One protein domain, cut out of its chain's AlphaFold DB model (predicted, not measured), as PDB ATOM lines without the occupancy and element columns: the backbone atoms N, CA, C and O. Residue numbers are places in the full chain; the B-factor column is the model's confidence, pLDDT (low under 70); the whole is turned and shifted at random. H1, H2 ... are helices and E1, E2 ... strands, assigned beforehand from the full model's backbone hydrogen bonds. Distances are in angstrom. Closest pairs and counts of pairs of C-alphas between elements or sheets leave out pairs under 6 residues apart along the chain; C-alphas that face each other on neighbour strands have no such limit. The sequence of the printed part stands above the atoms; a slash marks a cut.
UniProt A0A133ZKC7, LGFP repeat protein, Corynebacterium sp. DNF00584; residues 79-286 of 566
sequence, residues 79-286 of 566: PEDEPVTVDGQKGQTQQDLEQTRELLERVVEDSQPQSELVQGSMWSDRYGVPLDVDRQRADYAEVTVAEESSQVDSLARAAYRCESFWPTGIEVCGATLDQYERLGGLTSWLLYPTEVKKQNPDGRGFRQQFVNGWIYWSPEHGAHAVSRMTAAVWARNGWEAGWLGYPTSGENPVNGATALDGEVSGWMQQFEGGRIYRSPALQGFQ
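What this domain is: This is residues 79 to 286 of the 566 residues of the protein "LGFP repeat protein" of Corynebacterium sp. DNF00584 (UniProt A0A133ZKC7). Three small antiparallel sheets follow one another along the longest axis: the hairpin of E1 and E2 with H3 packed on E1, the sheet of E3, E4 and E5 in the middle, and the hairpin of E6 and E7 toward the far end. H4 sits between the first two sheets, H5 sits between the last two, H1 runs along one side away from the strands, and residues 151 to 157 stick out as a loop. The printed part has 208 residues with six named helices and seven named strands, in the order H1 H2 H3 E1 E2 H4 E3 E4 E5 H5 H6 E6 E7. The class is mixed, helices and strands, though under half of the residues are in named elements. The whole is compact, with a radius of gyration of the C-alphas of 17.8 A and spans of 50 by 39 by 33 A.

How they stand to each other: Begin at residue 79 and pass the short antiparallel pairing of residues 85 to 86 with 89 to 90 to reach H1, residues 94 to 109. It is close but not clearly touching to H2, residues 123 to 126, where the closest C-alphas, of Val 107 and Trp 123, are 6.8 A apart. H3, residues 135 to 150, touches H2 with its residues 135 to 142 alone; the closest C-alphas are those of Ser 124 and Arg 135, 6.1 A. Next comes the hairpin of E1, residues 162 to 165, and E2, residues 170 to 173, with N 163 and O 172 at 3.0 A. The closest C-alphas of H3 and E1, those of Val 145 and Ser 164, are 6.0 A apart. H4, residues 174 to 182, follows E2 by a tight link. E3, residues 206 to 210, E4, residues 213 to 218, and E5, residues 222 to 227, form a meander, each strand the antiparallel neighbour of the one before. Look for N 208 and O 215 at 2.9 A, and N 224 and O 216 at 2.8 A. H4 is on this sheet at a height over the sheet of 8.2 A; it lies over E5 and only just over E4, on which 3 of its C-alphas fall. It runs slantwise to the strands, at 44 degrees to E5 on the local plane. H5, residues 228 to 236, only grazes the same sheet with its residues 228 to 234. H6, residues 259 to 265, is apart from H5. It leads by a tight link into the hairpin of E6, residues 267 to 271, and E7, residues 274 to 278, with N 269 and O 276 at 2.9 A. The closest C-alphas of H5 and E7, those of Thr 230 and Ile 276, are 6.8 A apart. In H3, H4 and H6 every O i to N i+4 pair is within hydrogen-bond range; H1 has 11 of 12 and H5 has 4 of 5, while H2 is too short for such a pair.

Where its parts are: Find C-alpha 94 at (21.000, 8.410, 3.956); from there H1 runs 22.5 A to C-alpha 109. H3 spans 23.0 A, H4 12.5 A and H5 12.3 A. E4 spans 16.7 A and E5 16.6 A. E7 ends at C-alpha 278, (16.949, 12.337, -12.482).

The domain as a whole: The C-alphas farthest apart are those of Gln 119 and Gly 273, 52.3 A. The printed part has no cut. The links H1 to H2, H3 to E1, H4 to E3 and H5 to H6 are long. Look for pLDDT under 70 at residues 79 to 81, 152 to 160, 255 to 265 and 280 to 285; the mean of the printed part is 88.2.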
ATOM      1  N   PRO A  79      15.943  18.157  -1.769       64.25
ATOM      2  CA  PRO A  79      17.083  18.423  -0.904       64.25
ATOM      3  C   PRO A  79      17.809  17.113  -0.581       64.25
ATOM      4  O   PRO A  79      17.192  16.171  -0.096       64.25
ATOM      5  N   GLU A  80      19.124  17.069  -0.798       55.12
ATOM      6  CA  GLU A  80      19.953  15.871  -0.564       55.12
ATOM      7  C   GLU A  80      19.887  15.369   0.893       55.12
ATOM      8  O   GLU A  80      19.902  14.166   1.148       55.12
ATOM      9  N   ASP A  81      19.735  16.297   1.845       60.81
ATOM     10  CA  ASP A  81      19.688  16.014   3.284       60.81
ATOM     11  C   ASP A  81      18.262  15.664   3.788       60.81
ATOM     12  O   ASP A  81      18.087  15.352   4.970       60.81
ATOM     13  N   GLU A  82      17.227  15.715   2.934       72.31
ATOM     14  CA  GLU A  82      15.837  15.464   3.337       72.31
ATOM     15  C   GLU A  82      15.276  14.153   2.764       72.31
ATOM     16  O   GLU A  82      15.201  13.974   1.548       72.31
ATOM     17  N   PRO A  83      14.803  13.227   3.625       82.06
ATOM     18  CA  PRO A  83      14.180  12.001   3.153       82.06
ATOM     19  C   PRO A  83      12.917  12.273   2.344       82.06
ATOM     20  O   PRO A  83      11.988  12.941   2.810       82.06
ATOM     21  N   VAL A  84      12.842  11.666   1.164       86.38
ATOM     22  CA  VAL A  84      11.692  11.830   0.277       86.38
ATOM     23  C   VAL A  84      10.442  11.213   0.862       86.38
ATOM     24  O   VAL A  84      10.431  10.065   1.312       86.38
ATOM     25  N   THR A  85       9.377  12.002   0.829       89.69
ATOM     26  CA  THR A  85       8.046  11.587   1.254       89.69
ATOM     27  C   THR A  85       7.221  11.225   0.032       89.69
ATOM     28  O   THR A  85       7.126  12.010  -0.907       89.69
ATOM     29  N   VAL A  86       6.609  10.045   0.062       92.81
ATOM     30  CA  VAL A  86       5.708   9.563  -0.991       92.81
ATOM     31  C   VAL A  86       4.393   9.170  -0.325       92.81
ATOM     32  O   VAL A  86       4.409   8.393   0.625       92.81
ATOM     33  N   ASP A  87       3.273   9.759  -0.754       90.06
ATOM     34  CA  ASP A  87       1.933   9.550  -0.170       90.06
ATOM     35  C   ASP A  87       1.894   9.664   1.369       90.06
ATOM     36  O   ASP A  87       1.281   8.866   2.078       90.06
ATOM     37  N   GLY A  88       2.606  10.658   1.911       87.69
ATOM     38  CA  GLY A  88       2.701  10.906   3.355       87.69
ATOM     39  C   GLY A  88       3.640   9.962   4.115       87.69
ATOM     40  O   GLY A  88       3.871  10.164   5.307       87.69
ATOM     41  N   GLN A  89       4.233   8.967   3.451       88.62
ATOM     42  CA  GLN A  89       5.237   8.088   4.043       88.62
ATOM     43  C   GLN A  89       6.635   8.675   3.858       88.62
ATOM     44  O   GLN A  89       7.212   8.626   2.766       88.62
ATOM     45  N   LYS A  90       7.188   9.229   4.940       88.75
ATOM     46  CA  LYS A  90       8.549   9.766   4.952       88.75
ATOM     47  C   LYS A  90       9.569   8.635   4.785       88.75
ATOM     48  O   LYS A  90       9.465   7.601   5.441       88.75
ATOM     49  N   GLY A  91      10.537   8.826   3.892       89.75
ATOM     50  CA  GLY A  91      11.681   7.931   3.749       89.75
ATOM     51  C   GLY A  91      12.629   7.984   4.950       89.75
ATOM     52  O   GLY A  91      12.472   8.797   5.861       89.75
ATOM     53  N   GLN A  92      13.646   7.129   4.918       89.12
ATOM     54  CA  GLN A  92      14.750   7.152   5.878       89.12
ATOM     55  C   GLN A  92      15.872   8.084   5.406       89.12
ATOM     56  O   GLN A  92      15.961   8.404   4.218       89.12
ATOM     57  N   THR A  93      16.711   8.552   6.333       85.50
ATOM     58  CA  THR A  93      17.882   9.367   5.973       85.50
ATOM     59  C   THR A  93      18.951   8.514   5.294       85.50
ATOM     60  O   THR A  93      18.979   7.297   5.468       85.50
ATOM     61  N   GLN A  94      19.872   9.139   4.555       80.31
ATOM     62  CA  GLN A  94      21.000   8.410   3.956       80.31
ATOM     63  C   GLN A  94      21.844   7.683   5.011       80.31
ATOM     64  O   GLN A  94      22.300   6.568   4.776       80.31
ATOM     65  N   GLN A  95      21.994   8.278   6.197       83.12
ATOM     66  CA  GLN A  95      22.700   7.651   7.310       83.12
ATOM     67  C   GLN A  95      21.985   6.384   7.802       83.12
ATOM     68  O   GLN A  95      22.639   5.366   8.017       83.12
ATOM     69  N   ASP A  96      20.659   6.425   7.957       88.81
ATOM     70  CA  ASP A  96      19.876   5.265   8.406       88.81
ATOM     71  C   ASP A  96      19.886   4.136   7.361       88.81
ATOM     72  O   ASP A  96      19.978   2.955   7.709       88.81
ATOM     73  N   LEU A  97      19.823   4.496   6.073       88.06
ATOM     74  CA  LEU A  97      19.903   3.547   4.961       88.06
ATOM     75  C   LEU A  97      21.264   2.842   4.920       88.06
ATOM     76  O   LEU A  97      21.309   1.628   4.730       88.06
ATOM     77  N   GLU A  98      22.357   3.579   5.137       85.62
ATOM     78  CA  GLU A  98      23.708   3.010   5.168       85.62
ATOM     79  C   GLU A  98      23.910   2.094   6.376       85.62
ATOM     80  O   GLU A  98      24.344   0.955   6.224       85.62
ATOM     81  N   GLN A  99      23.487   2.522   7.570       88.75
ATOM     82  CA  GLN A  99      23.533   1.674   8.767       88.75
ATOM     83  C   GLN A  99      22.723   0.386   8.591       88.75
ATOM     84  O   GLN A  99      23.134  -0.690   9.029       88.75
ATOM     85  N   THR A 100      21.565   0.487   7.934       93.62
ATOM     86  CA  THR A 100      20.744  -0.677   7.603       93.62
ATOM     87  C   THR A 100      21.471  -1.601   6.629       93.62
ATOM     88  O   THR A 100      21.461  -2.813   6.834       93.62
ATOM     89  N   ARG A 101      22.134  -1.060   5.601       92.44
ATOM     90  CA  ARG A 101      22.910  -1.841   4.629       92.44
ATOM     91  C   ARG A 101      24.055  -2.605   5.294       92.44
ATOM     92  O   ARG A 101      24.096  -3.824   5.166       92.44
ATOM     93  N   GLU A 102      24.899  -1.932   6.076       91.06
ATOM     94  CA  GLU A 102      26.017  -2.560   6.807       91.06
ATOM     95  C   GLU A 102      25.545  -3.671   7.763       91.06
ATOM     96  O   GLU A 102      26.247  -4.647   8.046       91.06
ATOM     97  N   LEU A 103      24.343  -3.525   8.325       94.19
ATOM     98  CA  LEU A 103      23.731  -4.558   9.149       94.19
ATOM     99  C   LEU A 103      23.314  -5.766   8.303       94.19
ATOM    100  O   LEU A 103      23.661  -6.894   8.651       94.19
ATOM    101  N   LEU A 104      22.583  -5.541   7.209       95.25
ATOM    102  CA  LEU A 104      22.098  -6.613   6.336       95.25
ATOM    103  C   LEU A 104      23.238  -7.372   5.657       95.25
ATOM    104  O   LEU A 104      23.144  -8.587   5.517       95.25
ATOM    105  N   GLU A 105      24.324  -6.693   5.289       94.12
ATOM    106  CA  GLU A 105      25.527  -7.333   4.748       94.12
ATOM    107  C   GLU A 105      26.100  -8.360   5.731       94.12
ATOM    108  O   GLU A 105      26.317  -9.508   5.353       94.12
ATOM    109  N   ARG A 106      26.221  -8.003   7.016       94.56
ATOM    110  CA  ARG A 106      26.679  -8.935   8.061       94.56
ATOM    111  C   ARG A 106      25.747 -10.133   8.244       94.56
ATOM    112  O   ARG A 106      26.228 -11.235   8.483       94.56
ATOM    113  N   VAL A 107      24.433  -9.931   8.129       93.94
ATOM    114  CA  VAL A 107      23.437 -11.017   8.205       93.94
ATOM    115  C   VAL A 107      23.554 -11.961   7.007       93.94
ATOM    116  O   VAL A 107      23.521 -13.175   7.177       93.94
ATOM    117  N   VAL A 108      23.723 -11.422   5.798       92.44
ATOM    118  CA  VAL A 108      23.889 -12.229   4.579       92.44
ATOM    119  C   VAL A 108      25.202 -13.021   4.614       92.44
ATOM    120  O   VAL A 108      25.215 -14.200   4.246       92.44
ATOM    121  N   GLU A 109      26.290 -12.409   5.091       93.12
ATOM    122  CA  GLU A 109      27.579 -13.082   5.314       93.12
ATOM    123  C   GLU A 109      27.477 -14.208   6.354       93.12
ATOM    124  O   GLU A 109      28.090 -15.267   6.200       93.12
ATOM    125  N   ASP A 110      26.678 -14.009   7.398       89.50
ATOM    126  CA  ASP A 110      26.425 -14.985   8.451       89.50
ATOM    127  C   ASP A 110      25.332 -15.992   8.064       89.50
ATOM    128  O   ASP A 110      24.299 -16.085   8.716       89.50
ATOM    129  N   SER A 111      25.566 -16.784   7.014       81.19
ATOM    130  CA  SER A 111      24.610 -17.731   6.401       81.19
ATOM    131  C   SER A 111      24.153 -18.922   7.289       81.19
ATOM    132  O   SER A 111      23.993 -20.043   6.802       81.19
ATOM    133  N   GLN A 112      23.974 -18.722   8.597       86.81
ATOM    134  CA  GLN A 112      23.563 -19.693   9.613       86.81
ATOM    135  C   GLN A 112      22.416 -19.131  10.479       86.81
ATOM    136  O   GLN A 112      22.639 -18.770  11.639       86.81
ATOM    137  N   PRO A 113      21.185 -19.057   9.941       93.31
ATOM    138  CA  PRO A 113      20.020 -18.659  10.728       93.31
ATOM    139  C   PRO A 113      19.679 -19.716  11.792       93.31
ATOM    140  O   PRO A 113      19.870 -20.918  11.580       93.31
ATOM    141  N   GLN A 114      19.141 -19.284  12.933       95.50
ATOM    142  CA  GLN A 114      18.629 -20.184  13.970       95.50
ATOM    143  C   GLN A 114      17.253 -20.754  13.591       95.50
ATOM    144  O   GLN A 114      16.340 -20.004  13.268       95.50
ATOM    145  N   SER A 115      17.066 -22.076  13.686       93.81
ATOM    146  CA  SER A 115      15.777 -22.742  13.405       93.81
ATOM    147  C   SER A 115      14.793 -22.737  14.579       93.81
ATOM    148  O   SER A 115      13.692 -23.261  14.464       93.81
ATOM    149  N   GLU A 116      15.197 -22.201  15.727       95.19
ATOM    150  CA  GLU A 116      14.380 -22.054  16.929       95.19
ATOM    151  C   GLU A 116      14.747 -20.733  17.615       95.19
ATOM    152  O   GLU A 116      15.836 -20.199  17.410       95.19
ATOM    153  N   LEU A 117      13.860 -20.208  18.463       96.50
ATOM    154  CA  LEU A 117      14.144 -18.997  19.233       96.50
ATOM    155  C   LEU A 117      15.174 -19.286  20.335       96.50
ATOM    156  O   LEU A 117      14.828 -19.803  21.401       96.50
ATOM    157  N   VAL A 118      16.432 -18.914  20.096       94.62
ATOM    158  CA  VAL A 118      17.537 -19.093  21.046       94.62
ATOM    159  C   VAL A 118      18.037 -17.733  21.523       94.62
ATOM    160  O   VAL A 118      18.747 -17.023  20.814       94.62
ATOM    161  N   GLN A 119      17.698 -17.382  22.764       91.62
ATOM    162  CA  GLN A 119      18.086 -16.106  23.366       91.62
ATOM    163  C   GLN A 119      19.608 -15.886  23.323       91.62
ATOM    164  O   GLN A 119      20.385 -16.728  23.777       91.62
ATOM    165  N   GLY A 120      20.029 -14.716  22.845       92.62
ATOM    166  CA  GLY A 120      21.435 -14.324  22.740       92.62
ATOM    167  C   GLY A 120      22.150 -14.869  21.500       92.62
ATOM    168  O   GLY A 120      23.329 -14.570  21.323       92.62
ATOM    169  N   SER A 121      21.469 -15.665  20.669       94.12
ATOM    170  CA  SER A 121      22.039 -16.289  19.467       94.12
ATOM    171  C   SER A 121      21.360 -15.846  18.168       94.12
ATOM    172  O   SER A 121      21.916 -16.097  17.098       94.12
ATOM    173  N   MET A 122      20.219 -15.153  18.241       97.19
ATOM    174  CA  MET A 122      19.527 -14.632  17.061       97.19
ATOM    175  C   MET A 122      20.375 -13.547  16.379       97.19
ATOM    176  O   MET A 122      21.167 -12.850  17.021       97.19
ATOM    177  N   TRP A 123      20.200 -13.338  15.080       96.69
ATOM    178  CA  TRP A 123      20.765 -12.213  14.335       96.69
ATOM    179  C   TRP A 123      20.422 -10.872  14.977       96.69
ATOM    180  O   TRP A 123      21.289 -10.000  15.062       96.69
ATOM    181  N   SER A 124      19.211 -10.730  15.522       96.44
ATOM    182  CA  SER A 124      18.817  -9.528  16.264       96.44
ATOM    183  C   SER A 124      19.661  -9.311  17.535       96.44
ATOM    184  O   SER A 124      19.936  -8.169  17.909       96.44
ATOM    185  N   ASP A 125      20.111 -10.394  18.186       95.38
ATOM    186  CA  ASP A 125      20.997 -10.356  19.350       95.38
ATOM    187  C   ASP A 125      22.436 -10.012  18.944       95.38
ATOM    188  O   ASP A 125      23.107  -9.240  19.631       95.38
ATOM    189  N   ARG A 126      22.910 -10.601  17.838       94.31
ATOM    190  CA  ARG A 126      24.307 -10.523  17.383       94.31
ATOM    191  C   ARG A 126      24.635  -9.225  16.648       94.31
ATOM    192  O   ARG A 126      25.706  -8.660  16.867       94.31
ATOM    193  N   TYR A 127      23.731  -8.756  15.792       93.88
ATOM    194  CA  TYR A 127      23.964  -7.624  14.887       93.88
ATOM    195  C   TYR A 127      23.050  -6.425  15.157       93.88
ATOM    196  O   TYR A 127      23.340  -5.327  14.681       93.88
ATOM    197  N   GLY A 128      21.999  -6.612  15.961       95.06
ATOM    198  CA  GLY A 128      20.942  -5.625  16.174       95.06
ATOM    199  C   GLY A 128      19.830  -5.736  15.130       95.06
ATOM    200  O   GLY A 128      19.767  -6.693  14.362       95.06
ATOM    201  N   VAL A 129      18.944  -4.739  15.095       95.62
ATOM    202  CA  VAL A 129      17.866  -4.632  14.101       95.62
ATOM    203  C   VAL A 129      17.876  -3.259  13.430       95.62
ATOM    204  O   VAL A 129      18.284  -2.287  14.072       95.62
ATOM    205  N   PRO A 130      17.427  -3.158  12.163       93.00
ATOM    206  CA  PRO A 130      17.221  -1.874  11.504       93.00
ATOM    207  C   PRO A 130      16.231  -0.971  12.247       93.00
ATOM    208  O   PRO A 130      15.420  -1.436  13.054       93.00
ATOM    209  N   LEU A 131      16.276   0.326  11.930       84.56
ATOM    210  CA  LEU A 131      15.355   1.321  12.479       84.56
ATOM    211  C   LEU A 131      13.892   0.902  12.247       84.56
ATOM    212  O   LEU A 131      13.552   0.380  11.185       84.56
ATOM    213  N   ASP A 132      13.039   1.145  13.244       83.56
ATOM    214  CA  ASP A 132      11.594   0.865  13.232       83.56
ATOM    215  C   ASP A 132      11.188  -0.618  13.112       83.56
ATOM    216  O   ASP A 132      10.007  -0.928  12.928       83.56
ATOM    217  N   VAL A 133      12.130  -1.555  13.275       94.25
ATOM    218  CA  VAL A 133      11.833  -2.993  13.315       94.25
ATOM    219  C   VAL A 133      11.818  -3.515  14.751       94.25
ATOM    220  O   VAL A 133      12.757  -3.324  15.520       94.25
ATOM    221  N   ASP A 134      10.742  -4.216  15.114       95.44
ATOM    222  CA  ASP A 134      10.641  -4.925  16.392       95.44
ATOM    223  C   ASP A 134      11.613  -6.119  16.418       95.44
ATOM    224  O   ASP A 134      11.596  -6.972  15.527       95.44
ATOM    225  N   ARG A 135      12.430  -6.203  17.474       96.62
ATOM    226  CA  ARG A 135      13.367  -7.309  17.709       96.62
ATOM    227  C   ARG A 135      12.682  -8.672  17.687       96.62
ATOM    228  O   ARG A 135      13.175  -9.579  17.029       96.62
ATOM    229  N   GLN A 136      11.533  -8.807  18.348       96.44
ATOM    230  CA  GLN A 136      10.807 -10.072  18.401       96.44
ATOM    231  C   GLN A 136      10.359 -10.500  16.998       96.44
ATOM    232  O   GLN A 136      10.405 -11.680  16.655       96.44
ATOM    233  N   ARG A 137       9.956  -9.540  16.159       97.00
ATOM    234  CA  ARG A 137       9.610  -9.812  14.761       97.00
ATOM    235  C   ARG A 137      10.824 -10.286  13.962       97.00
ATOM    236  O   ARG A 137      10.691 -11.234  13.195       97.00
ATOM    237  N   ALA A 138      11.982  -9.661  14.163       97.81
ATOM    238  CA  ALA A 138      13.231 -10.066  13.524       97.81
ATOM    239  C   ALA A 138      13.662 -11.486  13.927       97.81
ATOM    240  O   ALA A 138      14.104 -12.249  13.070       97.81
ATOM    241  N   ASP A 139      13.466 -11.866  15.191       98.12
ATOM    242  CA  ASP A 139      13.755 -13.223  15.672       98.12
ATOM    243  C   ASP A 139      12.860 -14.266  14.990       98.12
ATOM    244  O   ASP A 139      13.345 -15.277  14.485       98.12
ATOM    245  N   TYR A 140      11.551 -14.008  14.900       97.62
ATOM    246  CA  TYR A 140      10.641 -14.895  14.165       97.62
ATOM    247  C   TYR A 140      10.963 -14.964  12.667       97.62
ATOM    248  O   TYR A 140      10.819 -16.024  12.053       97.62
ATOM    249  N   ALA A 141      11.404 -13.853  12.070       97.50
ATOM    250  CA  ALA A 141      11.799 -13.815  10.668       97.50
ATOM    251  C   ALA A 141      13.013 -14.712  10.395       97.50
ATOM    252  O   ALA A 141      13.023 -15.427   9.401       97.50
ATOM    253  N   GLU A 142      14.009 -14.720  11.284       97.50
ATOM    254  CA  GLU A 142      15.175 -15.602  11.166       97.50
ATOM    255  C   GLU A 142      14.787 -17.081  11.234       97.50
ATOM    256  O   GLU A 142      15.216 -17.856  10.381       97.50
ATOM    257  N   VAL A 143      13.925 -17.459  12.185       97.25
ATOM    258  CA  VAL A 143      13.407 -18.835  12.279       97.25
ATOM    259  C   VAL A 143      12.695 -19.238  10.991       97.25
ATOM    260  O   VAL A 143      12.946 -20.318  10.463       97.25
ATOM    261  N   THR A 144      11.874 -18.345  10.436       95.00
ATOM    262  CA  THR A 144      11.181 -18.585   9.160       95.00
ATOM    263  C   THR A 144      12.183 -18.814   8.021       95.00
ATOM    264  O   THR A 144      12.055 -19.779   7.269       95.00
ATOM    265  N   VAL A 145      13.229 -17.984   7.927       93.75
ATOM    266  CA  VAL A 145      14.310 -18.138   6.937       93.75
ATOM    267  C   VAL A 145      15.048 -19.473   7.117       93.75
ATOM    268  O   VAL A 145      15.308 -20.176   6.136       93.75
ATOM    269  N   ALA A 146      15.358 -19.870   8.356       93.81
ATOM    270  CA  ALA A 146      15.995 -21.152   8.657       93.81
ATOM    271  C   ALA A 146      15.124 -22.338   8.227       93.81
ATOM    272  O   ALA A 146      15.593 -23.233   7.517       93.81
ATOM    273  N   GLU A 147      13.846 -22.330   8.609       90.56
ATOM    274  CA  GLU A 147      12.884 -23.361   8.231       90.56
ATOM    275  C   GLU A 147      12.777 -23.470   6.707       90.56
ATOM    276  O   GLU A 147      12.887 -24.570   6.157       90.56
ATOM    277  N   GLU A 148      12.653 -22.341   6.005       87.38
ATOM    278  CA  GLU A 148      12.538 -22.322   4.552       87.38
ATOM    279  C   GLU A 148      13.793 -22.865   3.859       87.38
ATOM    280  O   GLU A 148      13.668 -23.683   2.935       87.38
ATOM    281  N   SER A 149      14.980 -22.475   4.327       82.94
ATOM    282  CA  SER A 149      16.262 -22.941   3.785       82.94
ATOM    283  C   SER A 149      16.485 -24.446   3.975       82.94
ATOM    284  O   SER A 149      17.173 -25.070   3.171       82.94
ATOM    285  N   SER A 150      15.854 -25.068   4.978       80.94
ATOM    286  CA  SER A 150      15.955 -26.512   5.232       80.94
ATOM    287  C   SER A 150      15.060 -27.374   4.320       80.94
ATOM    288  O   SER A 150      15.305 -28.568   4.149       80.94
ATOM    289  N   GLN A 151      14.039 -26.783   3.688       72.25
ATOM    290  CA  GLN A 151      12.990 -27.491   2.931       72.25
ATOM    291  C   GLN A 151      13.260 -27.585   1.410       72.25
ATOM    292  O   GLN A 151      12.326 -27.550   0.607       72.25
ATOM    293  N   VAL A 152      14.527 -27.677   0.990       58.75
ATOM    294  CA  VAL A 152      15.044 -27.409  -0.380       58.75
ATOM    295  C   VAL A 152      14.357 -28.161  -1.548       58.75
ATOM    296  O   VAL A 152      14.525 -27.763  -2.693       58.75
ATOM    297  N   ASP A 153      13.517 -29.176  -1.327       54.75
ATOM    298  CA  ASP A 153      13.218 -30.189  -2.355       54.75
ATOM    299  C   ASP A 153      11.722 -30.506  -2.589       54.75
ATOM    300  O   ASP A 153      11.321 -31.666  -2.694       54.75
ATOM    301  N   SER A 154      10.845 -29.496  -2.703       59.50
ATOM    302  CA  SER A 154       9.456 -29.745  -3.137       59.50
ATOM    303  C   SER A 154       9.143 -29.176  -4.524       59.50
ATOM    304  O   SER A 154       9.322 -27.992  -4.798       59.50
ATOM    305  N   LEU A 155       8.561 -30.019  -5.388       52.44
ATOM    306  CA  LEU A 155       7.966 -29.636  -6.681       52.44
ATOM    307  C   LEU A 155       6.926 -28.497  -6.553       52.44
ATOM    308  O   LEU A 155       6.626 -27.835  -7.542       52.44
ATOM    309  N   ALA A 156       6.398 -28.248  -5.348       51.91
ATOM    310  CA  ALA A 156       5.473 -27.156  -5.047       51.91
ATOM    311  C   ALA A 156       6.143 -25.767  -5.075       51.91
ATOM    312  O   ALA A 156       5.521 -24.816  -5.542       51.91
ATOM    313  N   ARG A 157       7.421 -25.648  -4.674       55.62
ATOM    314  CA  ARG A 157       8.184 -24.382  -4.746       55.62
ATOM    315  C   ARG A 157       8.499 -23.946  -6.180       55.62
ATOM    316  O   ARG A 157       8.685 -22.763  -6.434       55.62
ATOM    317  N   ALA A 158       8.510 -24.880  -7.134       53.50
ATOM    318  CA  ALA A 158       8.848 -24.600  -8.529       53.50
ATOM    319  C   ALA A 158       7.733 -23.879  -9.320       53.50
ATOM    320  O   ALA A 158       8.015 -23.302 -10.367       53.50
ATOM    321  N   ALA A 159       6.476 -23.907  -8.858       55.00
ATOM    322  CA  ALA A 159       5.350 -23.287  -9.570       55.00
ATOM    323  C   ALA A 159       5.132 -21.805  -9.201       55.00
ATOM    324  O   ALA A 159       4.599 -21.043 -10.007       55.00
ATOM    325  N   TYR A 160       5.548 -21.398  -7.999       65.62
ATOM    326  CA  TYR A 160       5.524 -20.016  -7.521       65.62
ATOM    327  C   TYR A 160       6.612 -19.879  -6.450       65.62
ATOM    328  O   TYR A 160       6.391 -20.217  -5.289       65.62
ATOM    329  N   ARG A 161       7.825 -19.489  -6.861       85.56
ATOM    330  CA  ARG A 161       8.958 -19.341  -5.940       85.56
ATOM    331  C   ARG A 161       8.680 -18.170  -5.009       85.56
ATOM    332  O   ARG A 161       8.441 -17.066  -5.495       85.56
ATOM    333  N   CYS A 162       8.717 -18.416  -3.712       90.06
ATOM    334  CA  CYS A 162       8.572 -17.396  -2.696       90.06
ATOM    335  C   CYS A 162       9.582 -17.614  -1.582       90.06
ATOM    336  O   CYS A 162       9.883 -18.762  -1.251       90.06
ATOM    337  N   GLU A 163      10.088 -16.513  -1.038       92.88
ATOM    338  CA  GLU A 163      11.097 -16.512   0.016       92.88
ATOM    339  C   GLU A 163      10.775 -15.426   1.039       92.88
ATOM    340  O   GLU A 163      10.424 -14.298   0.673       92.88
ATOM    341  N   SER A 164      10.881 -15.779   2.316       94.62
ATOM    342  CA  SER A 164      10.759 -14.856   3.438       94.62
ATOM    343  C   SER A 164      12.090 -14.158   3.697       94.62
ATOM    344  O   SER A 164      13.151 -14.773   3.641       94.62
ATOM    345  N   PHE A 165      12.042 -12.864   4.018       95.81
ATOM    346  CA  PHE A 165      13.246 -12.061   4.229       95.81
ATOM    347  C   PHE A 165      13.334 -11.489   5.643       95.81
ATOM    348  O   PHE A 165      12.388 -10.898   6.173       95.81
ATOM    349  N   TRP A 166      14.514 -11.616   6.247       97.00
ATOM    350  CA  TRP A 166      14.864 -10.915   7.478       97.00
ATOM    351  C   TRP A 166      15.003  -9.399   7.213       97.00
ATOM    352  O   TRP A 166      15.465  -9.021   6.137       97.00
ATOM    353  N   PRO A 167      14.615  -8.497   8.139       97.19
ATOM    354  CA  PRO A 167      14.128  -8.729   9.502       97.19
ATOM    355  C   PRO A 167      12.602  -8.770   9.632       97.19
ATOM    356  O   PRO A 167      12.074  -8.819  10.740       97.19
ATOM    357  N   THR A 168      11.854  -8.673   8.535       97.19
ATOM    358  CA  THR A 168      10.398  -8.487   8.615       97.19
ATOM    359  C   THR A 168       9.614  -9.790   8.525       97.19
ATOM    360  O   THR A 168       8.435  -9.792   8.898       97.19
ATOM    361  N   GLY A 169      10.242 -10.860   8.029       95.88
ATOM    362  CA  GLY A 169       9.601 -12.138   7.711       95.88
ATOM    363  C   GLY A 169       8.607 -12.010   6.559       95.88
ATOM    364  O   GLY A 169       7.731 -12.852   6.405       95.88
ATOM    365  N   ILE A 170       8.669 -10.912   5.799       97.44
ATOM    366  CA  ILE A 170       7.762 -10.681   4.679       97.44
ATOM    367  C   ILE A 170       8.258 -11.481   3.481       97.44
ATOM    368  O   ILE A 170       9.419 -11.388   3.086       97.44
ATOM    369  N   GLU A 171       7.331 -12.229   2.900       95.75
ATOM    370  CA  GLU A 171       7.539 -13.058   1.726       95.75
ATOM    371  C   GLU A 171       7.545 -12.215   0.440       95.75
ATOM    372  O   GLU A 171       6.691 -11.341   0.233       95.75
ATOM    373  N   VAL A 172       8.503 -12.486  -0.446       97.19
ATOM    374  CA  VAL A 172       8.577 -11.935  -1.805       97.19
ATOM    375  C   VAL A 172       8.492 -13.098  -2.786       97.19
ATOM    376  O   VAL A 172       9.169 -14.108  -2.617       97.19
ATOM    377  N   CYS A 173       7.661 -12.961  -3.821       94.06
ATOM    378  CA  CYS A 173       7.300 -14.074  -4.696       94.06
ATOM    379  C   CYS A 173       7.448 -13.786  -6.192       94.06
ATOM    380  O   CYS A 173       7.251 -12.659  -6.654       94.06
ATOM    381  N   GLY A 174       7.651 -14.851  -6.969       93.06
ATOM    382  CA  GLY A 174       7.572 -14.879  -8.427       93.06
ATOM    383  C   GLY A 174       8.482 -13.850  -9.095       93.06
ATOM    384  O   GLY A 174       9.609 -13.632  -8.668       93.06
ATOM    385  N   ALA A 175       7.967 -13.164 -10.116       94.69
ATOM    386  CA  ALA A 175       8.744 -12.177 -10.867       94.69
ATOM    387  C   ALA A 175       9.280 -11.021  -9.998       94.69
ATOM    388  O   ALA A 175      10.332 -10.463 -10.309       94.69
ATOM    389  N   THR A 176       8.578 -10.665  -8.914       96.69
ATOM    390  CA  THR A 176       9.050  -9.669  -7.942       96.69
ATOM    391  C   THR A 176      10.296 -10.169  -7.220       96.69
ATOM    392  O   THR A 176      11.263  -9.419  -7.111       96.69
ATOM    393  N   LEU A 177      10.300 -11.435  -6.788       96.38
ATOM    394  CA  LEU A 177      11.464 -12.074  -6.171       96.38
ATOM    395  C   LEU A 177      12.629 -12.138  -7.158       96.38
ATOM    396  O   LEU A 177      13.712 -11.661  -6.842       96.38
ATOM    397  N   ASP A 178      12.380 -12.608  -8.383       95.44
ATOM    398  CA  ASP A 178      13.425 -12.706  -9.404       95.44
ATOM    399  C   ASP A 178      14.077 -11.338  -9.681       95.44
ATOM    400  O   ASP A 178      15.282 -11.245  -9.920       95.44
ATOM    401  N   GLN A 179      13.289 -10.256  -9.680       96.81
ATOM    402  CA  GLN A 179      13.814  -8.900  -9.848       96.81
ATOM    403  C   GLN A 179      14.577  -8.417  -8.616       96.81
ATOM    404  O   GLN A 179      15.620  -7.782  -8.765       96.81
ATOM    405  N   TYR A 180      14.074  -8.703  -7.419       97.44
ATOM    406  CA  TYR A 180      14.719  -8.324  -6.170       97.44
ATOM    407  C   TYR A 180      16.102  -8.975  -6.030       97.44
ATOM    408  O   TYR A 180      17.085  -8.292  -5.753       97.44
ATOM    409  N   GLU A 181      16.216 -10.265  -6.338       95.50
ATOM    410  CA  GLU A 181      17.490 -10.988  -6.323       95.50
ATOM    411  C   GLU A 181      18.468 -10.498  -7.389       95.50
ATOM    412  O   GLU A 181      19.655 -10.354  -7.107       95.50
ATOM    413  N   ARG A 182      17.985 -10.171  -8.599       93.88
ATOM    414  CA  ARG A 182      18.827  -9.560  -9.644       93.88
ATOM    415  C   ARG A 182      19.470  -8.251  -9.194       93.88
ATOM    416  O   ARG A 182      20.537  -7.906  -9.695       93.88
ATOM    417  N   LEU A 183      18.827  -7.525  -8.281       92.06
ATOM    418  CA  LEU A 183      19.355  -6.290  -7.705       92.06
ATOM    419  C   LEU A 183      20.292  -6.532  -6.510       92.06
ATOM    420  O   LEU A 183      20.894  -5.573  -6.034       92.06
ATOM    421  N   GLY A 184      20.413  -7.772  -6.026       93.75
ATOM    422  CA  GLY A 184      21.211  -8.142  -4.853       93.75
ATOM    423  C   GLY A 184      20.395  -8.513  -3.608       93.75
ATOM    424  O   GLY A 184      20.972  -8.734  -2.549       93.75
ATOM    425  N   GLY A 185      19.062  -8.589  -3.687       94.56
ATOM    426  CA  GLY A 185      18.221  -8.961  -2.544       94.56
ATOM    427  C   GLY A 185      18.410  -8.012  -1.355       94.56
ATOM    428  O   GLY A 185      18.315  -6.793  -1.514       94.56
ATOM    429  N   LEU A 186      18.713  -8.552  -0.169       95.06
ATOM    430  CA  LEU A 186      18.907  -7.764   1.059       95.06
ATOM    431  C   LEU A 186      20.048  -6.743   0.975       95.06
ATOM    432  O   LEU A 186      19.984  -5.727   1.661       95.06
ATOM    433  N   THR A 187      21.054  -6.972   0.129       88.38
ATOM    434  CA  THR A 187      22.170  -6.030  -0.072       88.38
ATOM    435  C   THR A 187      21.919  -5.049  -1.220       88.38
ATOM    436  O   THR A 187      22.731  -4.162  -1.479       88.38
ATOM    437  N   SER A 188      20.776  -5.162  -1.905       92.31
ATOM    438  CA  SER A 188      20.380  -4.202  -2.934       92.31
ATOM    439  C   SER A 188      20.066  -2.826  -2.341       92.31
ATOM    440  O   SER A 188      19.786  -2.666  -1.151       92.31
ATOM    441  N   TRP A 189      20.006  -1.810  -3.200       90.06
ATOM    442  CA  TRP A 189      19.589  -0.465  -2.802       90.06
ATOM    443  C   TRP A 189      18.142  -0.389  -2.281       90.06
ATOM    444  O   TRP A 189      17.811   0.600  -1.630       90.06
ATOM    445  N   LEU A 190      17.299  -1.403  -2.540       95.69
ATOM    446  CA  LEU A 190      15.930  -1.502  -2.015       95.69
ATOM    447  C   LEU A 190      15.891  -1.908  -0.530       95.69
ATOM    448  O   LEU A 190      14.937  -1.535   0.158       95.69
ATOM    449  N   LEU A 191      16.921  -2.618  -0.045       96.56
ATOM    450  CA  LEU A 191      16.985  -3.254   1.280       96.56
ATOM    451  C   LEU A 191      15.811  -4.231   1.483       96.56
ATOM    452  O   LEU A 191      15.369  -4.847   0.520       96.56
ATOM    453  N   TYR A 192      15.317  -4.435   2.706       97.06
ATOM    454  CA  TYR A 192      14.309  -5.459   3.016       97.06
ATOM    455  C   TYR A 192      12.861  -5.057   2.643       97.06
ATOM    456  O   TYR A 192      12.534  -3.866   2.593       97.06
ATOM    457  N   PRO A 193      11.959  -6.030   2.398       97.75
ATOM    458  CA  PRO A 193      10.541  -5.763   2.159       97.75
ATOM    459  C   PRO A 193       9.844  -5.244   3.424       97.75
ATOM    460  O   PRO A 193      10.013  -5.793   4.516       97.75
ATOM    461  N   THR A 194       9.023  -4.205   3.273       96.12
ATOM    462  CA  THR A 194       8.279  -3.552   4.368       96.12
ATOM    463  C   THR A 194       6.773  -3.776   4.275       96.12
ATOM    464  O   THR A 194       6.064  -3.636   5.272       96.12
ATOM    465  N   GLU A 195       6.283  -4.191   3.107       95.44
ATOM    466  CA  GLU A 195       4.878  -4.488   2.864       95.44
ATOM    467  C   GLU A 195       4.716  -5.845   2.174       95.44
ATOM    468  O   GLU A 195       5.526  -6.244   1.335       95.44
ATOM    469  N   VAL A 196       3.644  -6.558   2.517       96.62
ATOM    470  CA  VAL A 196       3.216  -7.737   1.756       96.62
ATOM    471  C   VAL A 196       2.767  -7.319   0.355       96.62
ATOM    472  O   VAL A 196       2.244  -6.222   0.166       96.62
ATOM    473  N   LYS A 197       2.927  -8.199  -0.637       96.12
ATOM    474  CA  LYS A 197       2.465  -7.956  -2.011       96.12
ATOM    475  C   LYS A 197       0.999  -7.495  -2.040       96.12
ATOM    476  O   LYS A 197       0.115  -8.191  -1.537       96.12
ATOM    477  N   LYS A 198       0.731  -6.372  -2.709       96.75
ATOM    478  CA  LYS A 198      -0.616  -5.834  -2.940       96.75
ATOM    479  C   LYS A 198      -0.971  -5.862  -4.419       96.75
ATOM    480  O   LYS A 198      -0.108  -5.681  -5.273       96.75
ATOM    481  N   GLN A 199      -2.248  -6.085  -4.716       96.56
ATOM    482  CA  GLN A 199      -2.781  -5.823  -6.049       96.56
ATOM    483  C   GLN A 199      -2.883  -4.310  -6.247       96.56
ATOM    484  O   GLN A 199      -3.286  -3.587  -5.330       96.56
ATOM    485  N   ASN A 200      -2.511  -3.840  -7.430       95.19
ATOM    486  CA  ASN A 200      -2.649  -2.435  -7.786       95.19
ATOM    487  C   ASN A 200      -4.141  -2.068  -7.909       95.19
ATOM    488  O   ASN A 200      -4.932  -2.911  -8.343       95.19
ATOM    489  N   PRO A 201      -4.559  -0.843  -7.533       92.69
ATOM    490  CA  PRO A 201      -5.951  -0.402  -7.622       92.69
ATOM    491  C   PRO A 201      -6.610  -0.538  -9.001       92.69
ATOM    492  O   PRO A 201      -7.830  -0.661  -9.070       92.69
ATOM    493  N   ASP A 202      -5.833  -0.551 -10.087       90.56
ATOM    494  CA  ASP A 202      -6.332  -0.788 -11.449       90.56
ATOM    495  C   ASP A 202      -6.722  -2.260 -11.728       90.56
ATOM    496  O   ASP A 202      -7.298  -2.574 -12.771       90.56
ATOM    497  N   GLY A 203      -6.394  -3.171 -10.808       92.81
ATOM    498  CA  GLY A 203      -6.655  -4.604 -10.892       92.81
ATOM    499  C   GLY A 203      -5.745  -5.385 -11.847       92.81
ATOM    500  O   GLY A 203      -5.909  -6.603 -11.941       92.81
ATOM    501  N   ARG A 204      -4.796  -4.742 -12.541       93.00
ATOM    502  CA  ARG A 204      -3.973  -5.377 -13.593       93.00
ATOM    503  C   ARG A 204      -2.649  -5.920 -13.073       93.00
ATOM    504  O   ARG A 204      -2.204  -6.974 -13.526       93.00
ATOM    505  N   GLY A 205      -2.026  -5.197 -12.150       95.19
ATOM    506  CA  GLY A 205      -0.684  -5.486 -11.662       95.19
ATOM    507  C   GLY A 205      -0.616  -5.772 -10.170       95.19
ATOM    508  O   GLY A 205      -1.609  -5.740  -9.438       95.19
ATOM    509  N   PHE A 206       0.605  -6.030  -9.718       96.88
ATOM    510  CA  PHE A 206       0.935  -6.144  -8.305       96.88
ATOM    511  C   PHE A 206       2.102  -5.227  -7.982       96.88
ATOM    512  O   PHE A 206       2.929  -4.928  -8.842       96.88
ATOM    513  N   ARG A 207       2.210  -4.845  -6.719       97.44
ATOM    514  CA  ARG A 207       3.368  -4.136  -6.193       97.44
ATOM    515  C   ARG A 207       3.788  -4.702  -4.858       97.44
ATOM    516  O   ARG A 207       2.992  -5.312  -4.141       97.44
ATOM    517  N   GLN A 208       5.033  -4.440  -4.513       98.12
ATOM    518  CA  GLN A 208       5.547  -4.682  -3.180       98.12
ATOM    519  C   GLN A 208       6.474  -3.545  -2.771       98.12
ATOM    520  O   GLN A 208       7.270  -3.073  -3.585       98.12
ATOM    521  N   GLN A 209       6.335  -3.091  -1.527       97.56
ATOM    522  CA  GLN A 209       7.145  -2.017  -0.968       97.56
ATOM    523  C   GLN A 209       8.338  -2.576  -0.193       97.56
ATOM    524  O   GLN A 209       8.230  -3.560   0.546       97.56
ATOM    525  N   PHE A 210       9.464  -1.898  -0.358       97.50
ATOM    526  CA  PHE A 210      10.729  -2.118   0.326       97.50
ATOM    527  C   PHE A 210      11.117  -0.840   1.075       97.50
ATOM    528  O   PHE A 210      10.472   0.204   0.927       97.50
ATOM    529  N   VAL A 211      12.178  -0.890   1.884       95.38
ATOM    530  CA  VAL A 211      12.629   0.286   2.648       95.38
ATOM    531  C   VAL A 211      12.837   1.489   1.735       95.38
ATOM    532  O   VAL A 211      12.335   2.569   2.044       95.38
ATOM    533  N   ASN A 212      13.521   1.313   0.601       93.31
ATOM    534  CA  ASN A 212      13.946   2.427  -0.250       93.31
ATOM    535  C   ASN A 212      13.285   2.470  -1.640       93.31
ATOM    536  O   ASN A 212      13.765   3.142  -2.554       93.31
ATOM    537  N   GLY A 213      12.159   1.783  -1.817       96.56
ATOM    538  CA  GLY A 213      11.436   1.822  -3.081       96.56
ATOM    539  C   GLY A 213      10.347   0.770  -3.182       96.56
ATOM    540  O   GLY A 213       9.895   0.209  -2.185       96.56
ATOM    541  N   TRP A 214       9.940   0.501  -4.414       98.06
ATOM    542  CA  TRP A 214       8.935  -0.500  -4.743       98.06
ATOM    543  C   TRP A 214       9.435  -1.386  -5.869       98.06
ATOM    544  O   TRP A 214      10.248  -0.962  -6.687       98.06
ATOM    545  N   ILE A 215       8.885  -2.590  -5.962       98.62
ATOM    546  CA  ILE A 215       8.890  -3.361  -7.202       98.62
ATOM    547  C   ILE A 215       7.445  -3.480  -7.673       98.62
ATOM    548  O   ILE A 215       6.588  -3.978  -6.939       98.62
ATOM    549  N   TYR A 216       7.186  -3.021  -8.894       98.25
ATOM    550  CA  TYR A 216       5.897  -3.127  -9.570       98.25
ATOM    551  C   TYR A 216       5.973  -4.176 -10.664       98.25
ATOM    552  O   TYR A 216       6.946  -4.228 -11.410       98.25
ATOM    553  N   TRP A 217       4.930  -4.988 -10.774       97.75
ATOM    554  CA  TRP A 217       4.762  -5.983 -11.818       97.75
ATOM    555  C   TRP A 217       3.504  -5.699 -12.638       97.75
ATOM    556  O   TRP A 217       2.438  -5.444 -12.072       97.75
ATOM    557  N   SER A 218       3.625  -5.809 -13.959       97.19
ATOM    558  CA  SER A 218       2.502  -5.840 -14.905       97.19
ATOM    559  C   SER A 218       2.601  -7.063 -15.823       97.19
ATOM    560  O   SER A 218       3.706  -7.571 -16.046       97.19
ATOM    561  N   PRO A 219       1.476  -7.547 -16.379       95.19
ATOM    562  CA  PRO A 219       1.505  -8.682 -17.294       95.19
ATOM    563  C   PRO A 219       2.243  -8.380 -18.604       95.19
ATOM    564  O   PRO A 219       2.807  -9.298 -19.197       95.19
ATOM    565  N   GLU A 220       2.262  -7.123 -19.054       96.00
ATOM    566  CA  GLU A 220       2.904  -6.724 -20.308       96.00
ATOM    567  C   GLU A 220       4.412  -6.481 -20.168       96.00
ATOM    568  O   GLU A 220       5.153  -6.803 -21.098       96.00
ATOM    569  N   HIS A 221       4.873  -5.960 -19.022       96.25
ATOM    570  CA  HIS A 221       6.263  -5.498 -18.864       96.25
ATOM    571  C   HIS A 221       7.071  -6.290 -17.832       96.25
ATOM    572  O   HIS A 221       8.297  -6.255 -17.841       96.25
ATOM    573  N   GLY A 222       6.418  -7.083 -16.983       96.75
ATOM    574  CA  GLY A 222       7.091  -7.814 -15.913       96.75
ATOM    575  C   GLY A 222       7.401  -6.927 -14.706       96.75
ATOM    576  O   GLY A 222       6.716  -5.933 -14.472       96.75
ATOM    577  N   ALA A 223       8.376  -7.346 -13.890       97.75
ATOM    578  CA  ALA A 223       8.704  -6.713 -12.612       97.75
ATOM    579  C   ALA A 223       9.850  -5.698 -12.738       97.75
ATOM    580  O   ALA A 223      10.955  -6.052 -13.153       97.75
ATOM    581  N   HIS A 224       9.614  -4.467 -12.290       98.44
ATOM    582  CA  HIS A 224      10.583  -3.375 -12.309       98.44
ATOM    583  C   HIS A 224      10.637  -2.652 -10.965       98.44
ATOM    584  O   HIS A 224       9.607  -2.353 -10.360       98.44
ATOM    585  N   ALA A 225      11.857  -2.372 -10.507       98.12
ATOM    586  CA  ALA A 225      12.088  -1.586  -9.305       98.12
ATOM    587  C   ALA A 225      11.987  -0.085  -9.599       98.12
ATOM    588  O   ALA A 225      12.452   0.367 -10.643       98.12
ATOM    589  N   VAL A 226      11.408   0.665  -8.668       98.06
ATOM    590  CA  VAL A 226      11.220   2.120  -8.722       98.06
ATOM    591  C   VAL A 226      11.737   2.698  -7.408       98.06
ATOM    592  O   VAL A 226      11.283   2.284  -6.334       98.06
ATOM    593  N   SER A 227      12.702   3.620  -7.465       94.12
ATOM    594  CA  SER A 227      13.240   4.256  -6.257       94.12
ATOM    595  C   SER A 227      12.234   5.208  -5.622       94.12
ATOM    596  O   SER A 227      11.278   5.644  -6.260       94.12
ATOM    597  N   ARG A 228      12.460   5.593  -4.360       92.19
ATOM    598  CA  ARG A 228      11.652   6.636  -3.702       92.19
ATOM    599  C   ARG A 228      11.622   7.962  -4.448       92.19
ATOM    600  O   ARG A 228      10.575   8.601  -4.490       92.19
ATOM    601  N   MET A 229      12.739   8.342  -5.054       88.12
ATOM    602  CA  MET A 229      12.862   9.580  -5.818       88.12
ATOM    603  C   MET A 229      11.964   9.545  -7.058       88.12
ATOM    604  O   MET A 229      11.137  10.432  -7.261       88.12
ATOM    605  N   THR A 230      12.053   8.472  -7.845       93.75
ATOM    606  CA  THR A 230      11.211   8.291  -9.036       93.75
ATOM    607  C   THR A 230       9.748   8.076  -8.664       93.75
ATOM    608  O   THR A 230       8.855   8.624  -9.308       93.75
ATOM    609  N   ALA A 231       9.481   7.347  -7.580       95.62
ATOM    610  CA  ALA A 231       8.133   7.135  -7.076       95.62
ATOM    611  C   ALA A 231       7.465   8.438  -6.625       95.62
ATOM    612  O   ALA A 231       6.271   8.579  -6.835       95.62
ATOM    613  N   ALA A 232       8.193   9.414  -6.073       92.44
ATOM    614  CA  ALA A 232       7.615  10.719  -5.737       92.44
ATOM    615  C   ALA A 232       7.075  11.450  -6.979       92.44
ATOM    616  O   ALA A 232       5.989  12.030  -6.940       92.44
ATOM    617  N   VAL A 233       7.806  11.376  -8.097       93.50
ATOM    618  CA  VAL A 233       7.364  11.921  -9.391       93.50
ATOM    619  C   VAL A 233       6.192  11.134  -9.958       93.50
ATOM    620  O   VAL A 233       5.229  11.710 -10.465       93.50
ATOM    621  N   TRP A 234       6.252   9.812  -9.870       95.88
ATOM    622  CA  TRP A 234       5.194   8.955 -10.376       95.88
ATOM    623  C   TRP A 234       3.892   9.120  -9.579       95.88
ATOM    624  O   TRP A 234       2.824   9.254 -10.172       95.88
ATOM    625  N   ALA A 235       3.989   9.226  -8.252       94.88
ATOM    626  CA  ALA A 235       2.874   9.422  -7.331       94.88
ATOM    627  C   ALA A 235       2.097  10.705  -7.624       94.88
ATOM    628  O   ALA A 235       0.882  10.659  -7.818       94.88
ATOM    629  N   ARG A 236       2.792  11.846  -7.756       91.56
ATOM    630  CA  ARG A 236       2.142  13.127  -8.100       91.56
ATOM    631  C   ARG A 236       1.498  13.121  -9.491       91.56
ATOM    632  O   ARG A 236       0.615  13.929  -9.754       91.56
ATOM    633  N   ASN A 237       1.904  12.194 -10.360       92.69
ATOM    634  CA  ASN A 237       1.318  11.974 -11.682       92.69
ATOM    635  C   ASN A 237       0.268  10.846 -11.711       92.69
ATOM    636  O   ASN A 237      -0.189  10.475 -12.792       92.69
ATOM    637  N   GLY A 238      -0.157  10.333 -10.549       93.81
ATOM    638  CA  GLY A 238      -1.248   9.363 -10.421       93.81
ATOM    639  C   GLY A 238      -0.831   7.891 -10.444       93.81
ATOM    640  O   GLY A 238      -1.691   7.036 -10.654       93.81
ATOM    641  N   TRP A 239       0.452   7.584 -10.223       95.75
ATOM    642  CA  TRP A 239       0.987   6.217 -10.225       95.75
ATOM    643  C   TRP A 239       0.639   5.451 -11.520       95.75
ATOM    644  O   TRP A 239       0.576   6.044 -12.600       95.75
ATOM    645  N   GLU A 240       0.423   4.133 -11.448       95.75
ATOM    646  CA  GLU A 240       0.079   3.281 -12.593       95.75
ATOM    647  C   GLU A 240      -1.271   3.617 -13.235       95.75
ATOM    648  O   GLU A 240      -1.498   3.292 -14.398       95.75
ATOM    649  N   ALA A 241      -2.168   4.273 -12.492       93.56
ATOM    650  CA  ALA A 241      -3.445   4.756 -13.010       93.56
ATOM    651  C   ALA A 241      -3.302   6.093 -13.762       93.56
ATOM    652  O   ALA A 241      -4.209   6.507 -14.486       93.56
ATOM    653  N   GLY A 242      -2.177   6.778 -13.557       93.56
ATOM    654  CA  GLY A 242      -1.816   8.026 -14.201       93.56
ATOM    655  C   GLY A 242      -1.350   7.846 -15.639       93.56
ATOM    656  O   GLY A 242      -1.211   6.739 -16.155       93.56
ATOM    657  N   TRP A 243      -1.057   8.967 -16.298       93.69
ATOM    658  CA  TRP A 243      -0.665   8.963 -17.709       93.69
ATOM    659  C   TRP A 243       0.667   8.244 -17.964       93.69
ATOM    660  O   TRP A 243       0.881   7.763 -19.074       93.69
ATOM    661  N   LEU A 244       1.554   8.167 -16.963       96.44
ATOM    662  CA  LEU A 244       2.810   7.420 -17.061       96.44
ATOM    663  C   LEU A 244       2.555   5.915 -17.231       96.44
ATOM    664  O   LEU A 244       3.321   5.263 -17.934       96.44
ATOM    665  N   GLY A 245       1.483   5.372 -16.648       96.81
ATOM    666  CA  GLY A 245       1.224   3.933 -16.640       96.81
ATOM    667  C   GLY A 245       2.277   3.158 -15.845       96.81
ATOM    668  O   GLY A 245       2.847   3.671 -14.880       96.81
ATOM    669  N   TYR A 246       2.533   1.912 -16.241       98.25
ATOM    670  CA  TYR A 246       3.512   1.042 -15.584       98.25
ATOM    671  C   TYR A 246       4.960   1.345 -15.995       98.25
ATOM    672  O   TYR A 246       5.206   1.759 -17.132       98.25
ATOM    673  N   PRO A 247       5.946   1.083 -15.114       98.44
ATOM    674  CA  PRO A 247       7.345   1.050 -15.521       98.44
ATOM    675  C   PRO A 247       7.569  -0.074 -16.540       98.44
ATOM    676  O   PRO A 247       7.056  -1.182 -16.379       98.44
ATOM    677  N   THR A 248       8.365   0.208 -17.568       98.19
ATOM    678  CA  THR A 248       8.763  -0.750 -18.618       98.19
ATOM    679  C   THR A 248      10.263  -1.054 -18.588       98.19
ATOM    680  O   THR A 248      10.781  -1.801 -19.417       98.19
ATOM    681  N   SER A 249      10.992  -0.423 -17.666       97.25
ATOM    682  CA  SER A 249      12.402  -0.668 -17.380       97.25
ATOM    683  C   SER A 249      12.674  -0.482 -15.887       97.25
ATOM    684  O   SER A 249      11.885   0.135 -15.173       97.25
ATOM    685  N   GLY A 250      13.824  -0.964 -15.405       93.44
ATOM    686  CA  GLY A 250      14.401  -0.438 -14.161       93.44
ATOM    687  C   GLY A 250      14.935   0.990 -14.345       93.44
ATOM    688  O   GLY A 250      14.928   1.518 -15.462       93.44
ATOM    689  N   GLU A 251      15.422   1.592 -13.263       90.62
ATOM    690  CA  GLU A 251      16.252   2.798 -13.333       90.62
ATOM    691  C   GLU A 251      17.617   2.454 -13.929       90.62
ATOM    692  O   GLU A 251      18.331   1.594 -13.414       90.62
ATOM    693  N   ASN A 252      17.970   3.119 -15.027       87.19
ATOM    694  CA  ASN A 252      19.240   2.933 -15.716       87.19
ATOM    695  C   ASN A 252      20.023   4.250 -15.742       87.19
ATOM    696  O   ASN A 252      19.407   5.311 -15.894       87.19
ATOM    697  N   PRO A 253      21.362   4.204 -15.653       77.88
ATOM    698  CA  PRO A 253      22.197   5.353 -15.969       77.88
ATOM    699  C   PRO A 253      21.876   5.898 -17.362       77.88
ATOM    700  O   PRO A 253      21.644   5.134 -18.303       77.88
ATOM    701  N   VAL A 254      21.881   7.221 -17.507       75.19
ATOM    702  CA  VAL A 254      21.742   7.878 -18.816       75.19
ATOM    703  C   VAL A 254      22.930   7.532 -19.714       75.19
ATOM    704  O   VAL A 254      22.761   7.322 -20.916       75.19
ATOM    705  N   ASN A 255      24.126   7.445 -19.129       64.75
ATOM    706  CA  ASN A 255      25.328   6.941 -19.776       64.75
ATOM    707  C   ASN A 255      26.066   5.989 -18.823       64.75
ATOM    708  O   ASN A 255      26.066   6.205 -17.618       64.75
ATOM    709  N   GLY A 256      26.706   4.951 -19.358       58.97
ATOM    710  CA  GLY A 256      27.393   3.922 -18.575       58.97
ATOM    711  C   GLY A 256      26.492   2.752 -18.173       58.97
ATOM    712  O   GLY A 256      25.456   2.504 -18.787       58.97
ATOM    713  N   ALA A 257      26.940   1.976 -17.187       63.81
ATOM    714  CA  ALA A 257      26.297   0.715 -16.799       63.81
ATOM    715  C   ALA A 257      26.261   0.470 -15.284       63.81
ATOM    716  O   ALA A 257      25.625  -0.479 -14.831       63.81
ATOM    717  N   THR A 258      26.957   1.290 -14.497       61.25
ATOM    718  CA  THR A 258      27.079   1.131 -13.047       61.25
ATOM    719  C   THR A 258      26.253   2.173 -12.301       61.25
ATOM    720  O   THR A 258      25.884   3.207 -12.852       61.25
ATOM    721  N   ALA A 259      25.997   1.934 -11.012       61.53
ATOM    722  CA  ALA A 259      25.323   2.923 -10.174       61.53
ATOM    723  C   ALA A 259      26.107   4.240 -10.075       61.53
ATOM    724  O   ALA A 259      25.515   5.314 -10.119       61.53
ATOM    725  N   LEU A 260      27.441   4.159 -10.033       56.25
ATOM    726  CA  LEU A 260      28.301   5.339 -10.062       56.25
ATOM    727  C   LEU A 260      28.121   6.135 -11.359       56.25
ATOM    728  O   LEU A 260      28.017   7.359 -11.315       56.25
ATOM    729  N   ASP A 261      28.025   5.451 -12.504       58.94
ATOM    730  CA  ASP A 261      27.764   6.126 -13.777       58.94
ATOM    731  C   ASP A 261      26.424   6.862 -13.749       58.94
ATOM    732  O   ASP A 261      26.316   7.961 -14.290       58.94
ATOM    733  N   GLY A 262      25.408   6.302 -13.091       62.03
ATOM    734  CA  GLY A 262      24.121   6.966 -12.907       62.03
ATOM    735  C   GLY A 262      24.211   8.207 -12.015       62.03
ATOM    736  O   GLY A 262      23.626   9.238 -12.337       62.03
ATOM    737  N   GLU A 263      24.983   8.176 -10.926       67.06
ATOM    738  CA  GLU A 263      25.168   9.367 -10.081       67.06
ATOM    739  C   GLU A 263      25.851  10.527 -10.817       67.06
ATOM    740  O   GLU A 263      25.538  11.696 -10.566       67.06
ATOM    741  N   VAL A 264      26.752  10.207 -11.750       54.31
ATOM    742  CA  VAL A 264      27.528  11.190 -12.520       54.31
ATOM    743  C   VAL A 264      26.807  11.638 -13.789       54.31
ATOM    744  O   VAL A 264      26.880  12.810 -14.158       54.31
ATOM    745  N   SER A 265      26.126  10.722 -14.475       61.22
ATOM    746  CA  SER A 265      25.480  10.987 -15.764       61.22
ATOM    747  C   SER A 265      23.982  11.227 -15.662       61.22
ATOM    748  O   SER A 265      23.404  11.682 -16.639       61.22
ATOM    749  N   GLY A 266      23.368  10.985 -14.503       74.88
ATOM    750  CA  GLY A 266      21.928  11.024 -14.295       74.88
ATOM    751  C   GLY A 266      21.286   9.652 -14.495       74.88
ATOM    752  O   GLY A 266      21.877   8.728 -15.059       74.88
ATOM    753  N   TRP A 267      20.040   9.529 -14.048       85.31
ATOM    754  CA  TRP A 267      19.255   8.301 -14.159       85.31
ATOM    755  C   TRP A 267      18.016   8.512 -15.015       85.31
ATOM    756  O   TRP A 267      17.472   9.614 -15.091       85.31
ATOM    757  N   MET A 268      17.559   7.440 -15.649       94.62
ATOM    758  CA  MET A 268      16.338   7.407 -16.438       94.62
ATOM    759  C   MET A 268      15.579   6.115 -16.167       94.62
ATOM    760  O   MET A 268      16.152   5.022 -16.195       94.62
ATOM    761  N   GLN A 269      14.274   6.239 -15.959       98.12
ATOM    762  CA  GLN A 269      13.359   5.108 -15.967       98.12
ATOM    763  C   GLN A 269      12.274   5.319 -17.013       98.12
ATOM    764  O   GLN A 269      11.677   6.396 -17.111       98.12
ATOM    765  N   GLN A 270      12.023   4.275 -17.801       98.25
ATOM    766  CA  GLN A 270      10.997   4.286 -18.825       98.25
ATOM    767  C   GLN A 270       9.677   3.737 -18.284       98.25
ATOM    768  O   GLN A 270       9.647   2.758 -17.537       98.25
ATOM    769  N   PHE A 271       8.597   4.390 -18.696       98.56
ATOM    770  CA  PHE A 271       7.216   4.054 -18.392       98.56
ATOM    771  C   PHE A 271       6.417   3.957 -19.698       98.56
ATOM    772  O   PHE A 271       6.861   4.443 -20.741       98.56
ATOM    773  N   GLU A 272       5.231   3.353 -19.650       97.62
ATOM    774  CA  GLU A 272       4.352   3.199 -20.820       97.62
ATOM    775  C   GLU A 272       4.073   4.534 -21.521       97.62
ATOM    776  O   GLU A 272       4.115   4.623 -22.749       97.62
ATOM    777  N   GLY A 273       3.805   5.577 -20.737       95.88
ATOM    778  CA  GLY A 273       3.429   6.896 -21.232       95.88
ATOM    779  C   GLY A 273       4.576   7.889 -21.389       95.88
ATOM    780  O   GLY A 273       4.337   8.986 -21.887       95.88
ATOM    781  N   GLY A 274       5.803   7.569 -20.967       96.75
ATOM    782  CA  GLY A 274       6.908   8.529 -20.990       96.75
ATOM    783  C   GLY A 274       8.154   8.072 -20.242       96.75
ATOM    784  O   GLY A 274       8.460   6.883 -20.159       96.75
ATOM    785  N   ARG A 275       8.923   9.032 -19.733       97.69
ATOM    786  CA  ARG A 275      10.158   8.775 -18.984       97.69
ATOM    787  C   ARG A 275      10.236   9.679 -17.771       97.69
ATOM    788  O   ARG A 275       9.799  10.824 -17.834       97.69
ATOM    789  N   ILE A 276      10.844   9.178 -16.704       97.38
ATOM    790  CA  ILE A 276      11.292  10.000 -15.582       97.38
ATOM    791  C   ILE A 276      12.813  10.062 -15.638       97.38
ATOM    792  O   ILE A 276      13.473   9.031 -15.761       97.38
ATOM    793  N   TYR A 277      13.350  11.275 -15.565       93.56
ATOM    794  CA  TYR A 277      14.777  11.534 -15.476       93.56
ATOM    795  C   TYR A 277      15.118  12.118 -14.116       93.56
ATOM    796  O   TYR A 277      14.384  12.943 -13.574       93.56
ATOM    797  N   ARG A 278      16.283  11.724 -13.617       87.69
ATOM    798  CA  ARG A 278      16.949  12.337 -12.482       87.69
ATOM    799  C   ARG A 278      18.265  12.928 -12.952       87.69
ATOM    800  O   ARG A 278      19.086  12.205 -13.517       87.69
ATOM    801  N   SER A 279      18.470  14.219 -12.714       75.19
ATOM    802  CA  SER A 279      19.751  14.852 -13.023       75.19
ATOM    803  C   SER A 279      20.877  14.268 -12.154       75.19
ATOM    804  O   SER A 279      20.614  13.733 -11.067       75.19
ATOM    805  N   PRO A 280      22.139  14.329 -12.621       64.75
ATOM    806  CA  PRO A 280      23.290  13.953 -11.810       64.75
ATOM    807  C   PRO A 280      23.240  14.605 -10.432       64.75
ATOM    808  O   PRO A 280      22.835  15.766 -10.307       64.75
ATOM    809  N   ALA A 281      23.716  13.901  -9.405       53.84
ATOM    810  CA  ALA A 281      23.713  14.443  -8.046       53.84
ATOM    811  C   ALA A 281      24.471  15.780  -7.965       53.84
ATOM    812  O   ALA A 281      24.015  16.738  -7.344       53.84
ATOM    813  N   LEU A 282      25.555  15.888  -8.736       43.88
ATOM    814  CA  LEU A 282      26.407  17.074  -8.855       43.88
ATOM    815  C   LEU A 282      25.733  18.285  -9.535       43.88
ATOM    816  O   LEU A 282      26.348  19.344  -9.641       43.88
ATOM    817  N   GLN A 283      24.503  18.143 -10.038       48.94
ATOM    818  CA  GLN A 283      23.761  19.189 -10.751       48.94
ATOM    819  C   GLN A 283      22.496  19.650 -10.008       48.94
ATOM    820  O   GLN A 283      21.635  20.289 -10.609       48.94
ATOM    821  N   GLY A 284      22.380  19.360  -8.708       49.72
ATOM    822  CA  GLY A 284      21.271  19.841  -7.873       49.72
ATOM    823  C   GLY A 284      20.043  18.929  -7.839       49.72
ATOM    824  O   GLY A 284      18.977  19.397  -7.464       49.72
ATOM    825  N   PHE A 285      20.197  17.657  -8.221       62.94
ATOM    826  CA  PHE A 285      19.255  16.563  -7.946       62.94
ATOM    827  C   PHE A 285      17.770  16.920  -8.189       62.94
ATOM    828  O   PHE A 285      16.953  17.026  -7.271       62.94
ATOM    829  N   GLN A 286      17.412  17.103  -9.459       78.25
ATOM    830  CA  GLN A 286      16.029  17.309  -9.893       78.25
ATOM    831  C   GLN A 286      15.486  16.029 -10.510       78.25
ATOM    832  O   GLN A 286      16.208  15.321 -11.218       78.25
TER     833      GLN A 286